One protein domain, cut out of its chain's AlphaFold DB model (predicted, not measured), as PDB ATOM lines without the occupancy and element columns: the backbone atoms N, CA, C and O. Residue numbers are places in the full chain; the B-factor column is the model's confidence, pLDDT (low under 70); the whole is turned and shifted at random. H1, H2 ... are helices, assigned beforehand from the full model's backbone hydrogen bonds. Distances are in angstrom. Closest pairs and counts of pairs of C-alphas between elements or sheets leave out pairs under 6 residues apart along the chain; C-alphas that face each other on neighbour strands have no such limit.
ATOM      1  N   CYS A  16     177.898 270.380 174.764       67.50
ATOM      2  CA  CYS A  16     177.899 271.146 173.516       67.50
ATOM      3  C   CYS A  16     179.292 271.689 173.148       67.50
ATOM      4  O   CYS A  16     179.707 271.609 171.991       67.50
ATOM      5  N   ASP A  17     180.053 272.162 174.134       78.06
ATOM      6  CA  ASP A  17     181.425 272.637 173.938       78.06
ATOM      7  C   ASP A  17     182.394 271.481 173.655       78.06
ATOM      8  O   ASP A  17     183.379 271.643 172.930       78.06
ATOM      9  N   GLY A  18     182.108 270.292 174.193       80.06
ATOM     10  CA  GLY A  18     182.862 269.069 173.915       80.06
ATOM     11  C   GLY A  18     182.761 268.633 172.451       80.06
ATOM     12  O   GLY A  18     183.780 268.291 171.840       80.06
ATOM     13  N   ILE A  19     181.554 268.691 171.876       82.56
ATOM     14  CA  ILE A  19     181.311 268.375 170.460       82.56
ATOM     15  C   ILE A  19     182.017 269.402 169.573       82.56
ATOM     16  O   ILE A  19     182.877 269.019 168.780       82.56
ATOM     17  N   GLY A  20     181.762 270.699 169.781       83.12
ATOM     18  CA  GLY A  20     182.397 271.761 168.990       83.12
ATOM     19  C   GLY A  20     183.926 271.758 169.101       83.12
ATOM     20  O   GLY A  20     184.638 271.903 168.106       83.12
ATOM     21  N   GLY A  21     184.456 271.500 170.298       84.94
ATOM     22  CA  GLY A  21     185.892 271.367 170.524       84.94
ATOM     23  C   GLY A  21     186.513 270.153 169.830       84.94
ATOM     24  O   GLY A  21     187.689 270.198 169.466       84.94
ATOM     25  N   THR A  22     185.754 269.075 169.634       85.31
ATOM     26  CA  THR A  22     186.230 267.878 168.928       85.31
ATOM     27  C   THR A  22     186.244 268.099 167.421       85.31
ATOM     28  O   THR A  22     187.277 267.847 166.802       85.31
ATOM     29  N   SER A  23     185.182 268.680 166.855       86.44
ATOM     30  CA  SER A  23     185.136 269.077 165.441       86.44
ATOM     31  C   SER A  23     186.290 270.019 165.089       86.44
ATOM     32  O   SER A  23     187.000 269.797 164.108       86.44
ATOM     33  N   LYS A  24     186.552 271.008 165.958       87.38
ATOM     34  CA  LYS A  24     187.672 271.940 165.795       87.38
ATOM     35  C   LYS A  24     189.021 271.222 165.791       87.38
ATOM     36  O   LYS A  24     189.842 271.469 164.918       87.38
ATOM     37  N   ARG A  25     189.250 270.308 166.743       88.44
ATOM     38  CA  ARG A  25     190.508 269.547 166.834       88.44
ATOM     39  C   ARG A  25     190.773 268.699 165.591       88.44
ATOM     40  O   ARG A  25     191.926 268.605 165.181       88.44
ATOM     41  N   ILE A  26     189.739 268.104 165.001       86.38
ATOM     42  CA  ILE A  26     189.872 267.301 163.776       86.38
ATOM     43  C   ILE A  26     190.294 268.174 162.598       86.38
ATOM     44  O   ILE A  26     191.279 267.853 161.932       86.38
ATOM     45  N   ALA A  27     189.612 269.300 162.389       87.44
ATOM     46  CA  ALA A  27     189.979 270.239 161.336       87.44
ATOM     47  C   ALA A  27     191.394 270.805 161.552       87.44
ATOM     48  O   ALA A  27     192.218 270.768 160.640       87.44
ATOM     49  N   ASP A  28     191.728 271.224 162.779       89.06
ATOM     50  CA  ASP A  28     193.065 271.722 163.134       89.06
ATOM     51  C   ASP A  28     194.150 270.668 162.865       89.06
ATOM     52  O   ASP A  28     195.242 270.989 162.391       89.06
ATOM     53  N   GLN A  29     193.875 269.397 163.168       89.06
ATOM     54  CA  GLN A  29     194.806 268.299 162.922       89.06
ATOM     55  C   GLN A  29     194.997 268.045 161.423       89.06
ATOM     56  O   GLN A  29     196.130 267.818 160.992       89.06
ATOM     57  N   ALA A  30     193.934 268.114 160.623       86.88
ATOM     58  CA  ALA A  30     194.015 267.962 159.174       86.88
ATOM     59  C   ALA A  30     194.783 269.119 158.511       86.88
ATOM     60  O   ALA A  30     195.615 268.870 157.634       86.88
ATOM     61  N   ILE A  31     194.591 270.355 158.986       90.12
ATOM     62  CA  ILE A  31     195.335 271.540 158.534       90.12
ATOM     63  C   ILE A  31     196.820 271.413 158.895       90.12
ATOM     64  O   ILE A  31     197.686 271.577 158.038       90.12
ATOM     65  N   LYS A  32     197.143 271.046 160.145       89.44
ATOM     66  CA  LYS A  32     198.538 270.857 160.599       89.44
ATOM     67  C   LYS A  32     199.276 269.760 159.834       89.44
ATOM     68  O   LYS A  32     200.490 269.830 159.689       89.44
ATOM     69  N   GLN A  33     198.555 268.747 159.367       89.25
ATOM     70  CA  GLN A  33     199.104 267.673 158.539       89.25
ATOM     71  C   GLN A  33     199.222 268.062 157.056       89.25
ATOM     72  O   GLN A  33     199.664 267.236 156.262       89.25
ATOM     73  N   GLY A  34     198.811 269.276 156.671       85.44
ATOM     74  CA  GLY A  34     198.796 269.738 155.282       85.44
ATOM     75  C   GLY A  34     197.812 268.974 154.393       85.44
ATOM     76  O   GLY A  34     197.959 268.987 153.175       85.44
ATOM     77  N   LYS A  35     196.837 268.267 154.985       83.12
ATOM     78  CA  LYS A  35     195.862 267.447 154.247       83.12
ATOM     79  C   LYS A  35     194.749 268.281 153.631       83.12
ATOM     80  O   LYS A  35     194.215 267.900 152.598       83.12
ATOM     81  N   ILE A  36     194.393 269.380 154.290       83.38
ATOM     82  CA  ILE A  36     193.368 270.318 153.841       83.38
ATOM     83  C   ILE A  36     193.862 271.746 154.056       83.38
ATOM     84  O   ILE A  36     194.625 272.018 154.986       83.38
ATOM     85  N   VAL A  37     193.379 272.660 153.225       85.38
ATOM     86  CA  VAL A  37     193.456 274.102 153.448       85.38
ATOM     87  C   VAL A  37     192.011 274.562 153.562       85.38
ATOM     88  O   VAL A  37     191.254 274.367 152.624       85.38
ATOM     89  N   VAL A  38     191.625 275.094 154.720       84.12
ATOM     90  CA  VAL A  38     190.269 275.603 154.961       84.12
ATOM     91  C   VAL A  38     190.314 277.118 154.821       84.12
ATOM     92  O   VAL A  38     190.965 277.776 155.634       84.12
ATOM     93  N   GLN A  39     189.659 277.657 153.798       84.69
ATOM     94  CA  GLN A  39     189.473 279.100 153.602       84.69
ATOM     95  C   GLN A  39     188.028 279.514 153.886       84.69
ATOM     96  O   GLN A  39     187.799 280.582 154.450       84.69
ATOM     97  N   ASP A  40     187.074 278.632 153.581       85.56
ATOM     98  CA  ASP A  40     185.645 278.901 153.717       85.56
ATOM     99  C   ASP A  40     184.950 277.963 154.715       85.56
ATOM    100  O   ASP A  40     185.328 276.808 154.929       85.56
ATOM    101  N   ALA A  41     183.850 278.443 155.306       85.62
ATOM    102  CA  ALA A  41     183.049 277.670 156.261       85.62
ATOM    103  C   ALA A  41     182.456 276.386 155.649       85.62
ATOM    104  O   ALA A  41     182.198 275.412 156.360       85.62
ATOM    105  N   ARG A  42     182.248 276.376 154.329       86.62
ATOM    106  CA  ARG A  42     181.733 275.221 153.590       86.62
ATOM    107  C   ARG A  42     182.755 274.090 153.516       86.62
ATOM    108  O   ARG A  42     182.409 272.944 153.780       86.62
ATOM    109  N   GLU A  43     184.014 274.421 153.249       86.69
ATOM    110  CA  GLU A  43     185.114 273.452 153.210       86.69
ATOM    111  C   GLU A  43     185.334 272.816 154.588       86.69
ATOM    112  O   GLU A  43     185.555 271.610 154.709       86.69
ATOM    113  N   TYR A  44     185.198 273.618 155.648       88.56
ATOM    114  CA  TYR A  44     185.207 273.120 157.021       88.56
ATOM    115  C   TYR A  44     184.068 272.120 157.273       88.56
ATOM    116  O   TYR A  44     184.296 271.046 157.830       88.56
ATOM    117  N   TYR A  45     182.844 272.460 156.859       88.50
ATOM    118  CA  TYR A  45     181.668 271.609 157.031       88.50
ATOM    119  C   TYR A  45     181.812 270.265 156.307       88.50
ATOM    120  O   TYR A  45     181.628 269.217 156.929       88.50
ATOM    121  N   GLU A  46     182.200 270.286 155.031       86.56
ATOM    122  CA  GLU A  46     182.390 269.081 154.215       86.56
ATOM    123  C   GLU A  46     183.452 268.158 154.830       86.56
ATOM    124  O   GLU A  46     183.267 266.942 154.904       86.56
ATOM    125  N   HIS A  47     184.533 268.731 155.363       83.56
ATOM    126  CA  HIS A  47     185.575 267.965 156.034       83.56
ATOM    127  C   HIS A  47     185.087 267.313 157.337       83.56
ATOM    128  O   HIS A  47     185.306 266.123 157.573       83.56
ATOM    129  N   VAL A  48     184.409 268.072 158.198       83.75
ATOM    130  CA  VAL A  48     183.952 267.577 159.505       83.75
ATOM    131  C   VAL A  48     182.840 266.530 159.357       83.75
ATOM    132  O   VAL A  48     182.799 265.575 160.139       83.75
ATOM    133  N   GLN A  49     181.986 266.654 158.335       83.00
ATOM    134  CA  GLN A  49     180.916 265.697 158.037       83.00
ATOM    135  C   GLN A  49     181.454 264.295 157.705       83.00
ATOM    136  O   GLN A  49     180.855 263.296 158.096       83.00
ATOM    137  N   VAL A  50     182.600 264.206 157.026       78.81
ATOM    138  CA  VAL A  50     183.219 262.928 156.629       78.81
ATOM    139  C   VAL A  50     183.860 262.196 157.816       78.81
ATOM    140  O   VAL A  50     183.958 260.969 157.815       78.81
ATOM    141  N   HIS A  51     184.295 262.928 158.845       72.25
ATOM    142  CA  HIS A  51     185.138 262.394 159.919       72.25
ATOM    143  C   HIS A  51     184.404 262.052 161.228       72.25
ATOM    144  O   HIS A  51     185.043 261.556 162.159       72.25
ATOM    145  N   HIS A  52     183.086 262.251 161.320       68.38
ATOM    146  CA  HIS A  52     182.318 261.986 162.542       68.38
ATOM    147  C   HIS A  52     181.035 261.183 162.302       68.38
ATOM    148  O   HIS A  52     180.195 261.558 161.497       68.38
ATOM    149  N   THR A  53     180.849 260.109 163.075       61.12
ATOM    150  CA  THR A  53     179.714 259.178 162.940       61.12
ATOM    151  C   THR A  53     178.575 259.389 163.944       61.12
ATOM    152  O   THR A  53     177.483 258.883 163.711       61.12
ATOM    153  N   SER A  54     178.782 260.132 165.039       72.06
ATOM    154  CA  SER A  54     177.776 260.266 166.115       72.06
ATOM    155  C   SER A  54     177.075 261.627 166.192       72.06
ATOM    156  O   SER A  54     176.152 261.775 166.987       72.06
ATOM    157  N   ALA A  55     177.510 262.628 165.419       76.00
ATOM    158  CA  ALA A  55     176.952 263.982 165.445       76.00
ATOM    159  C   ALA A  55     176.504 264.403 164.042       76.00
ATOM    160  O   ALA A  55     177.237 264.217 163.073       76.00
ATOM    161  N   THR A  56     175.310 264.986 163.948       81.62
ATOM    162  CA  THR A  56     174.783 265.554 162.706       81.62
ATOM    163  C   THR A  56     175.230 267.003 162.593       81.62
ATOM    164  O   THR A  56     174.919 267.821 163.457       81.62
ATOM    165  N   TYR A  57     175.950 267.318 161.525       82.81
ATOM    166  CA  TYR A  57     176.324 268.687 161.196       82.81
ATOM    167  C   TYR A  57     175.296 269.261 160.228       82.81
ATOM    168  O   TYR A  57     174.850 268.570 159.315       82.81
ATOM    169  N   VAL A  58     174.943 270.529 160.416       86.12
ATOM    170  CA  VAL A  58     174.079 271.284 159.504       86.12
ATOM    171  C   VAL A  58     174.834 272.536 159.089       86.12
ATOM    172  O   VAL A  58     175.367 273.248 159.941       86.12
ATOM    173  N   PHE A  59     174.897 272.786 157.786       87.81
ATOM    174  CA  PHE A  59     175.433 274.028 157.247       87.81
ATOM    175  C   PHE A  59     174.304 275.049 157.118       87.81
ATOM    176  O   PHE A  59     173.253 274.732 156.566       87.81
ATOM    177  N   VAL A  60     174.516 276.257 157.639       88.25
ATOM    178  CA  VAL A  60     173.537 277.346 157.578       88.25
ATOM    179  C   VAL A  60     174.127 278.467 156.737       88.25
ATOM    180  O   VAL A  60     175.166 279.028 157.088       88.25
ATOM    181  N   GLU A  61     173.472 278.784 155.623       89.44
ATOM    182  CA  GLU A  61     173.887 279.888 154.764       89.44
ATOM    183  C   GLU A  61     173.507 281.245 155.366       89.44
ATOM    184  O   GLU A  61     172.515 281.398 156.081       89.44
ATOM    185  N   SER A  62     174.280 282.279 155.024       85.94
ATOM    186  CA  SER A  62     173.991 283.654 155.445       85.94
ATOM    187  C   SER A  62     172.635 284.150 154.929       85.94
ATOM    188  O   SER A  62     171.958 284.923 155.606       85.94
ATOM    189  N   THR A  63     172.210 283.676 153.758       88.44
ATOM    190  CA  THR A  63     170.908 283.968 153.147       88.44
ATOM    191  C   THR A  63     169.753 283.454 154.007       88.44
ATOM    192  O   THR A  63     168.779 284.175 154.222       88.44
ATOM    193  N   ASP A  64     169.878 282.252 154.565       88.44
ATOM    194  CA  ASP A  64     168.858 281.637 155.414       88.44
ATOM    195  C   ASP A  64     168.788 282.296 156.794       88.44
ATOM    196  O   ASP A  64     167.696 282.486 157.332       88.44
ATOM    197  N   CYS A  65     169.924 282.761 157.324       86.12
ATOM    198  CA  CYS A  65     169.951 283.612 158.516       86.12
ATOM    199  C   CYS A  65     169.169 284.917 158.302       86.12
ATOM    200  O   CYS A  65     168.420 285.348 159.181       86.12
ATOM    201  N   VAL A  66     169.323 285.554 157.135       89.69
ATOM    202  CA  VAL A  66     168.605 286.796 156.810       89.69
ATOM    203  C   VAL A  66     167.107 286.541 156.650       89.69
ATOM    204  O   VAL A  66     166.327 287.291 157.235       89.69
ATOM    205  N   LYS A  67     166.697 285.482 155.934       90.38
ATOM    206  CA  LYS A  67     165.279 285.089 155.812       90.38
ATOM    207  C   LYS A  67     164.656 284.825 157.182       90.38
ATOM    208  O   LYS A  67     163.659 285.452 157.524       90.38
ATOM    209  N   SER A  68     165.310 284.000 158.001       87.25
ATOM    210  CA  SER A  68     164.845 283.668 159.352       87.25
ATOM    211  C   SER A  68     164.724 284.916 160.225       87.25
ATOM    212  O   SER A  68     163.762 285.069 160.970       87.25
ATOM    213  N   ARG A  69     165.669 285.860 160.119       87.94
ATOM    214  CA  ARG A  69     165.597 287.138 160.840       87.94
ATOM    215  C   ARG A  69     164.394 287.975 160.407       87.94
ATOM    216  O   ARG A  69     163.756 288.581 161.264       87.94
ATOM    217  N   LEU A  70     164.094 288.034 159.110       88.06
ATOM    218  CA  LEU A  70     162.933 288.769 158.600       88.06
ATOM    219  C   LEU A  70     161.630 288.128 159.087       88.06
ATOM    220  O   LEU A  70     160.788 288.825 159.645       88.06
ATOM    221  N   GLU A  71     161.510 286.805 158.987       87.19
ATOM    222  CA  GLU A  71     160.360 286.050 159.498       87.19
ATOM    223  C   GLU A  71     160.157 286.265 161.003       87.19
ATOM    224  O   GLU A  71     159.061 286.613 161.442       87.19
TER     225      GLU A  71
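What this domain is: This is residues 16 to 71 of the 288 residues of an uncharacterized protein of Mytilus coruscus (UniProt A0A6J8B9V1). Two helices, H1 and H2, cross nearly at right angles and make a small body, with H2 packing on residues 23 to 27 in the middle part of H1, while a third helix, H3, sticks out from this body like an arm. H3, residues 62 to 71, stands free at the end of the printed part and adds to the length of the whole. The printed part has 56 residues with three named helices in the order H1, H2, H3 and no named strand; the class is all helix, with 38 residues in the helices. The whole is loose, with a radius of gyration of the C-alphas of 13.2 A, and elongated, spanning 42 by 24 by 17 A.

Where its parts are: H1 runs from Cys 16 to Lys 32, 17 residues and 24.3 A from first to last C-alpha, and is the longest helix by residues. C-alpha 16 is at (177.899, 271.146, 173.516) and C-alpha 32 at (198.538, 270.857, 160.599). Eight residues lie between H1 and the next helix, H2, which holds residues 41 to 51 and measures 15.8 A. C-alpha 41 is at (183.049, 277.670, 156.261). Ten residues follow before H3, residues 62 to 71, 14.4 A long, whose last C-alpha, that of Glu 71, is at (160.360, 286.050, 159.498).

How they stand to each other: H1 and H2 touch, with 6 pairs of C-alphas within 8 A. H1 touches H2 with residues 23 to 27 alone. The closest C-alphas of the two helices are those of Ser 23 and Val 48, 6.2 A apart. Their lines are about perpendicular, at 83 degrees, and their centres are 10.9 A apart. H3 touches no helix: H1 and H3 are apart, and H2 and H3 are apart too, though they follow each other in the chain. In H1 and H3 every O i to N i+4 pair is within hydrogen-bond range; in H2 5 of 7 are.

The domain as a whole: The two C-alphas farthest apart are those of Gln 33 and Glu 71, at 42.9 A, and the first and last printed C-alphas are 26.9 A apart. Without the free residues 62 to 71 the body has 46 residues, spans 27 by 24 by 17 A and has a radius of gyration of 10.3 A. The printed part has no cut, and the links from H1 to H2 and from H2 to H3 are both short, not tight. The mean pLDDT of the printed part is 84.3; residue 16 and residues 52 to 53 are under 70, where the model's confidence is low.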